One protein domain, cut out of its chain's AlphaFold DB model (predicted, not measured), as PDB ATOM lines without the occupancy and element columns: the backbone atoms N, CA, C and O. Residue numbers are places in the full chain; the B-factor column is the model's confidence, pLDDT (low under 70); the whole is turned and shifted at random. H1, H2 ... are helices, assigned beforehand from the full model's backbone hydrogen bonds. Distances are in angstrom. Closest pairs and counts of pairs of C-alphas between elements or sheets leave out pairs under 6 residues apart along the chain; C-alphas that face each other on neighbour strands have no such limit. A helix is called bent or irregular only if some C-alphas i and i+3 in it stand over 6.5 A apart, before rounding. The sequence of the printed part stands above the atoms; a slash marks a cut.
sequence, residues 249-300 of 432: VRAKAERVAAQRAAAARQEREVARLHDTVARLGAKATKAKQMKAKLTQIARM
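AT A GLANCE: This is residues 249 to 300 of the 432 residues of a protein of Actinobacteria bacterium QS_8_72_14 (UniProt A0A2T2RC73). A long helical hairpin: H1 makes the length, and the shorter H2 folds back along its last part, while residues 249 to 265 of H1 stick out as a bare arm. The printed part has 52 residues with two named helices, H1 then H2, and no named strand; its class is all helix. It is extended, with a radius of gyration of the C-alphas of 15.9 A, and spans 54 by 17 by 8 A.

IN THESE COORDINATES: Find C-alpha 249 at (-145.985, 423.925, 0.935); from there H1, residues 249 to 281, runs 47.5 A to C-alpha 281 at (-128.725, 382.277, 15.896). H2, residues 284 to 298, runs 21.9 A to C-alpha 298 at (-131.313, 399.004, 19.777). H2 is irregular: C-alphas 285 and 288 are 8.0 A apart.

HOW THE PARTS SIT: H1 and H2 form a helical hairpin, running opposite ways at a shallow tilt of 16 degrees. H1 touches H2 with residues 270 to 281 alone; look at their closest C-alphas, Val 277 and Met 290, 5.4 A apart. In H1 every O i to N i+4 pair is within hydrogen-bond range; in H2, 9 of 11.

THE WHOLE: The two C-alphas farthest apart, those of Val 249 and Thr 285, are 53.9 A apart. The printed part has no cut, and the link from H1 to H2 is tight. Look for low confidence at residues 282 and 284, under 70; the mean pLDDT of the printed part is 87.6.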
ATOM      1  N   VAL A 249    -145.325 425.181   1.329       90.62
ATOM      2  CA  VAL A 249    -145.985 423.925   0.935       90.62
ATOM      3  C   VAL A 249    -145.040 423.056   0.109       90.62
ATOM      4  O   VAL A 249    -144.907 421.857   0.380       90.62
ATOM      5  N   ARG A 250    -144.334 423.655  -0.857       91.31
ATOM      6  CA  ARG A 250    -143.345 422.956  -1.688       91.31
ATOM      7  C   ARG A 250    -142.179 422.423  -0.852       91.31
ATOM      8  O   ARG A 250    -141.903 421.223  -0.885       91.31
ATOM      9  N   ALA A 251    -141.546 423.284  -0.055       92.19
ATOM     10  CA  ALA A 251    -140.402 422.917   0.780       92.19
ATOM     11  C   ALA A 251    -140.764 421.844   1.819       92.19
ATOM     12  O   ALA A 251    -139.989 420.918   2.076       92.19
ATOM     13  N   LYS A 252    -141.968 421.919   2.394       89.94
ATOM     14  CA  LYS A 252    -142.480 420.907   3.316       89.94
ATOM     15  C   LYS A 252    -142.693 419.564   2.623       89.94
ATOM     16  O   LYS A 252    -142.264 418.546   3.160       89.94
ATOM     17  N   ALA A 253    -143.302 419.543   1.438       89.50
ATOM     18  CA  ALA A 253    -143.512 418.303   0.692       89.50
ATOM     19  C   ALA A 253    -142.183 417.597   0.368       89.50
ATOM     20  O   ALA A 253    -142.060 416.383   0.555       89.50
ATOM     21  N   GLU A 254    -141.165 418.355  -0.045       91.25
ATOM     22  CA  GLU A 254    -139.810 417.844  -0.284       91.25
ATOM     23  C   GLU A 254    -139.173 417.284   0.998       91.25
ATOM     24  O   GLU A 254    -138.635 416.171   0.995       91.25
ATOM     25  N   ARG A 255    -139.294 418.011   2.115       89.44
ATOM     26  CA  ARG A 255    -138.799 417.597   3.437       89.44
ATOM     27  C   ARG A 255    -139.439 416.290   3.903       89.44
ATOM     28  O   ARG A 255    -138.723 415.358   4.278       89.44
ATOM     29  N   VAL A 256    -140.764 416.179   3.814       88.38
ATOM     30  CA  VAL A 256    -141.508 414.965   4.185       88.38
ATOM     31  C   VAL A 256    -141.149 413.798   3.262       88.38
ATOM     32  O   VAL A 256    -140.944 412.675   3.731       88.38
ATOM     33  N   ALA A 257    -141.013 414.031   1.953       89.25
ATOM     34  CA  ALA A 257    -140.582 412.998   1.011       89.25
ATOM     35  C   ALA A 257    -139.170 412.478   1.340       89.25
ATOM     36  O   ALA A 257    -138.941 411.262   1.343       89.25
ATOM     37  N   ALA A 258    -138.240 413.372   1.688       90.50
ATOM     38  CA  ALA A 258    -136.890 413.013   2.109       90.50
ATOM     39  C   ALA A 258    -136.882 412.206   3.419       90.50
ATOM     40  O   ALA A 258    -136.198 411.180   3.496       90.50
ATOM     41  N   GLN A 259    -137.680 412.611   4.414       89.88
ATOM     42  CA  GLN A 259    -137.858 411.873   5.670       89.88
ATOM     43  C   GLN A 259    -138.419 410.468   5.422       89.88
ATOM     44  O   GLN A 259    -137.859 409.493   5.919       89.88
ATOM     45  N   ARG A 260    -139.463 410.328   4.590       89.31
ATOM     46  CA  ARG A 260    -140.034 409.018   4.221       89.31
ATOM     47  C   ARG A 260    -139.015 408.122   3.526       89.31
ATOM     48  O   ARG A 260    -138.915 406.941   3.845       89.31
ATOM     49  N   ALA A 261    -138.231 408.673   2.601       91.31
ATOM     50  CA  ALA A 261    -137.172 407.922   1.935       91.31
ATOM     51  C   ALA A 261    -136.076 407.478   2.921       91.31
ATOM     52  O   ALA A 261    -135.556 406.368   2.802       91.31
ATOM     53  N   ALA A 262    -135.727 408.320   3.898       91.69
ATOM     54  CA  ALA A 262    -134.773 407.983   4.950       91.69
ATOM     55  C   ALA A 262    -135.315 406.904   5.903       91.69
ATOM     56  O   ALA A 262    -134.606 405.928   6.155       91.69
ATOM     57  N   ALA A 263    -136.572 407.018   6.337       90.50
ATOM     58  CA  ALA A 263    -137.252 406.015   7.153       90.50
ATOM     59  C   ALA A 263    -137.320 404.658   6.436       90.50
ATOM     60  O   ALA A 263    -136.873 403.652   6.979       90.50
ATOM     61  N   ALA A 264    -137.723 404.631   5.162       91.69
ATOM     62  CA  ALA A 264    -137.757 403.399   4.372       91.69
ATOM     63  C   ALA A 264    -136.363 402.760   4.194       91.69
ATOM     64  O   ALA A 264    -136.233 401.534   4.166       91.69
ATOM     65  N   ARG A 265    -135.296 403.567   4.065       93.75
ATOM     66  CA  ARG A 265    -133.913 403.055   4.041       93.75
ATOM     67  C   ARG A 265    -133.515 402.451   5.387       93.75
ATOM     68  O   ARG A 265    -132.902 401.385   5.400       93.75
ATOM     69  N   GLN A 266    -133.876 403.103   6.490       92.31
ATOM     70  CA  GLN A 266    -133.604 402.604   7.834       92.31
ATOM     71  C   GLN A 266    -134.352 401.297   8.108       92.31
ATOM     72  O   GLN A 266    -133.732 400.341   8.562       92.31
ATOM     73  N   GLU A 267    -135.638 401.211   7.767       91.50
ATOM     74  CA  GLU A 267    -136.441 399.992   7.914       91.50
ATOM     75  C   GLU A 267    -135.815 398.803   7.174       91.50
ATOM     76  O   GLU A 267    -135.693 397.714   7.734       91.50
ATOM     77  N   ARG A 268    -135.346 399.013   5.934       93.88
ATOM     78  CA  ARG A 268    -134.645 397.972   5.160       93.88
ATOM     79  C   ARG A 268    -133.346 397.527   5.831       93.88
ATOM     80  O   ARG A 268    -133.047 396.333   5.839       93.88
ATOM     81  N   GLU A 269    -132.576 398.459   6.388       92.25
ATOM     82  CA  GLU A 269    -131.336 398.134   7.102       92.25
ATOM     83  C   GLU A 269    -131.625 397.381   8.408       92.25
ATOM     84  O   GLU A 269    -130.986 396.367   8.689       92.25
ATOM     85  N   VAL A 270    -132.640 397.803   9.166       91.44
ATOM     86  CA  VAL A 270    -133.101 397.108  10.376       91.44
ATOM     87  C   VAL A 270    -133.548 395.683  10.039       91.44
ATOM     88  O   VAL A 270    -133.104 394.738  10.698       91.44
ATOM     89  N   ALA A 271    -134.331 395.491   8.972       92.56
ATOM     90  CA  ALA A 271    -134.755 394.162   8.526       92.56
ATOM     91  C   ALA A 271    -133.551 393.276   8.153       92.56
ATOM     92  O   ALA A 271    -133.438 392.137   8.605       92.56
ATOM     93  N   ARG A 272    -132.578 393.827   7.415       93.88
ATOM     94  CA  ARG A 272    -131.341 393.121   7.042       93.88
ATOM     95  C   ARG A 272    -130.505 392.714   8.260       93.88
ATOM     96  O   ARG A 272    -129.900 391.632   8.275       93.88
ATOM     97  N   LEU A 273    -130.426 393.573   9.276       91.12
ATOM     98  CA  LEU A 273    -129.733 393.270  10.528       91.12
ATOM     99  C   LEU A 273    -130.456 392.154  11.296       91.12
ATOM    100  O   LEU A 273    -129.782 391.241  11.781       91.12
ATOM    101  N   HIS A 274    -131.792 392.168  11.338       90.62
ATOM    102  CA  HIS A 274    -132.596 391.088  11.917       90.62
ATOM    103  C   HIS A 274    -132.395 389.746  11.197       90.62
ATOM    104  O   HIS A 274    -132.123 388.746  11.864       90.62
ATOM    105  N   ASP A 275    -132.404 389.718   9.862       90.81
ATOM    106  CA  ASP A 275    -132.128 388.502   9.078       90.81
ATOM    107  C   ASP A 275    -130.725 387.951   9.361       90.81
ATOM    108  O   ASP A 275    -130.501 386.743   9.504       90.81
ATOM    109  N   THR A 276    -129.749 388.853   9.491       88.38
ATOM    110  CA  THR A 276    -128.379 388.478   9.842       88.38
ATOM    111  C   THR A 276    -128.317 387.864  11.239       88.38
ATOM    112  O   THR A 276    -127.651 386.843  11.418       88.38
ATOM    113  N   VAL A 277    -129.017 388.445  12.216       88.75
ATOM    114  CA  VAL A 277    -129.134 387.908  13.580       88.75
ATOM    115  C   VAL A 277    -129.770 386.517  13.566       88.75
ATOM    116  O   VAL A 277    -129.197 385.601  14.156       88.75
ATOM    117  N   ALA A 278    -130.871 386.323  12.834       87.38
ATOM    118  CA  ALA A 278    -131.556 385.035  12.720       87.38
ATOM    119  C   ALA A 278    -130.630 383.939  12.162       87.38
ATOM    120  O   ALA A 278    -130.519 382.853  12.731       87.38
ATOM    121  N   ARG A 279    -129.862 384.252  11.109       85.62
ATOM    122  CA  ARG A 279    -128.884 383.320  10.522       85.62
ATOM    123  C   ARG A 279    -127.722 382.990  11.466       85.62
ATOM    124  O   ARG A 279    -127.184 381.884  11.419       85.62
ATOM    125  N   LEU A 280    -127.296 383.941  12.297       84.69
ATOM    126  CA  LEU A 280    -126.238 383.736  13.294       84.69
ATOM    127  C   LEU A 280    -126.735 382.955  14.523       84.69
ATOM    128  O   LEU A 280    -125.930 382.263  15.146       84.69
ATOM    129  N   GLY A 281    -128.037 383.016  14.826       72.50
ATOM    130  CA  GLY A 281    -128.725 382.277  15.896       72.50
ATOM    131  C   GLY A 281    -128.503 380.770  15.874       72.50
ATOM    132  O   GLY A 281    -128.388 380.145  16.922       72.50
ATOM    133  N   ALA A 282    -128.348 380.196  14.682       69.12
ATOM    134  CA  ALA A 282    -128.153 378.762  14.493       69.12
ATOM    135  C   ALA A 282    -126.748 378.243  14.879       69.12
ATOM    136  O   ALA A 282    -126.504 377.040  14.795       69.12
ATOM    137  N   LYS A 283    -125.787 379.109  15.250       72.75
ATOM    138  CA  LYS A 283    -124.383 378.719  15.500       72.75
ATOM    139  C   LYS A 283    -123.858 379.270  16.830       72.75
ATOM    140  O   LYS A 283    -123.594 380.466  16.952       72.75
ATOM    141  N   ALA A 284    -123.592 378.380  17.793       65.69
ATOM    142  CA  ALA A 284    -123.123 378.726  19.145       65.69
ATOM    143  C   ALA A 284    -121.830 379.576  19.175       65.69
ATOM    144  O   ALA A 284    -121.670 380.446  20.027       65.69
ATOM    145  N   THR A 285    -120.932 379.405  18.198       75.62
ATOM    146  CA  THR A 285    -119.659 380.146  18.103       75.62
ATOM    147  C   THR A 285    -119.804 381.626  17.727       75.62
ATOM    148  O   THR A 285    -118.826 382.370  17.793       75.62
ATOM    149  N   LYS A 286    -121.001 382.094  17.340       81.88
ATOM    150  CA  LYS A 286    -121.226 383.469  16.851       81.88
ATOM    151  C   LYS A 286    -122.064 384.359  17.779       81.88
ATOM    152  O   LYS A 286    -122.452 385.460  17.385       81.88
ATOM    153  N   ALA A 287    -122.254 383.952  19.035       79.88
ATOM    154  CA  ALA A 287    -123.029 384.691  20.037       79.88
ATOM    155  C   ALA A 287    -122.569 386.154  20.237       79.88
ATOM    156  O   ALA A 287    -123.394 387.065  20.310       79.88
ATOM    157  N   LYS A 288    -121.251 386.418  20.245       84.31
ATOM    158  CA  LYS A 288    -120.702 387.783  20.392       84.31
ATOM    159  C   LYS A 288    -121.086 388.701  19.221       84.31
ATOM    160  O   LYS A 288    -121.422 389.863  19.440       84.31
ATOM    161  N   GLN A 289    -121.070 388.181  17.989       83.19
ATOM    162  CA  GLN A 289    -121.454 388.935  16.786       83.19
ATOM    163  C   GLN A 289    -122.959 389.223  16.759       83.19
ATOM    164  O   GLN A 289    -123.365 390.327  16.411       83.19
ATOM    165  N   MET A 290    -123.777 388.258  17.185       86.44
ATOM    166  CA  MET A 290    -125.224 388.430  17.313       86.44
ATOM    167  C   MET A 290    -125.579 389.538  18.312       86.44
ATOM    168  O   MET A 290    -126.334 390.449  17.977       86.44
ATOM    169  N   LYS A 291    -124.973 389.510  19.508       85.69
ATOM    170  CA  LYS A 291    -125.192 390.530  20.544       85.69
ATOM    171  C   LYS A 291    -124.825 391.931  20.046       85.69
ATOM    172  O   LYS A 291    -125.596 392.861  20.249       85.69
ATOM    173  N   ALA A 292    -123.706 392.072  19.330       89.31
ATOM    174  CA  ALA A 292    -123.293 393.353  18.754       89.31
ATOM    175  C   ALA A 292    -124.318 393.918  17.753       89.31
ATOM    176  O   ALA A 292    -124.584 395.117  17.763       89.31
ATOM    177  N   LYS A 293    -124.929 393.065  16.917       87.31
ATOM    178  CA  LYS A 293    -125.962 393.479  15.953       87.31
ATOM    179  C   LYS A 293    -127.284 393.857  16.620       87.31
ATOM    180  O   LYS A 293    -127.873 394.856  16.233       87.31
ATOM    181  N   LEU A 294    -127.699 393.140  17.664       88.31
ATOM    182  CA  LEU A 294    -128.865 393.523  18.469       88.31
ATOM    183  C   LEU A 294    -128.657 394.871  19.172       88.31
ATOM    184  O   LEU A 294    -129.549 395.711  19.162       88.31
ATOM    185  N   THR A 295    -127.464 395.115  19.722       89.62
ATOM    186  CA  THR A 295    -127.116 396.427  20.288       89.62
ATOM    187  C   THR A 295    -127.075 397.518  19.219       89.62
ATOM    188  O   THR A 295    -127.474 398.642  19.502       89.62
ATOM    189  N   GLN A 296    -126.622 397.206  18.000       90.00
ATOM    190  CA  GLN A 296    -126.653 398.145  16.879       90.00
ATOM    191  C   GLN A 296    -128.094 398.560  16.554       90.00
ATOM    192  O   GLN A 296    -128.352 399.753  16.489       90.00
ATOM    193  N   ILE A 297    -129.021 397.603  16.423       88.94
ATOM    194  CA  ILE A 297    -130.451 397.881  16.192       88.94
ATOM    195  C   ILE A 297    -131.034 398.708  17.346       88.94
ATOM    196  O   ILE A 297    -131.664 399.726  17.105       88.94
ATOM    197  N   ALA A 298    -130.770 398.321  18.598       88.75
ATOM    198  CA  ALA A 298    -131.313 399.004  19.777       88.75
ATOM    199  C   ALA A 298    -130.807 400.448  19.962       88.75
ATOM    200  O   ALA A 298    -131.427 401.221  20.684       88.75
ATOM    201  N   ARG A 299    -129.673 400.805  19.346       91.50
ATOM    202  CA  ARG A 299    -129.122 402.170  19.346       91.50
ATOM    203  C   ARG A 299    -129.592 403.012  18.162       91.50
ATOM    204  O   ARG A 299    -129.290 404.199  18.133       91.50
ATOM    205  N   MET A 300    -130.250 402.416  17.167       87.38
ATOM    206  CA  MET A 300    -130.794 403.175  16.047       87.38
ATOM    207  C   MET A 300    -132.035 403.930  16.514       87.38
ATOM    208  O   MET A 300    -133.046 403.320  16.849       87.38
TER     209      MET A 300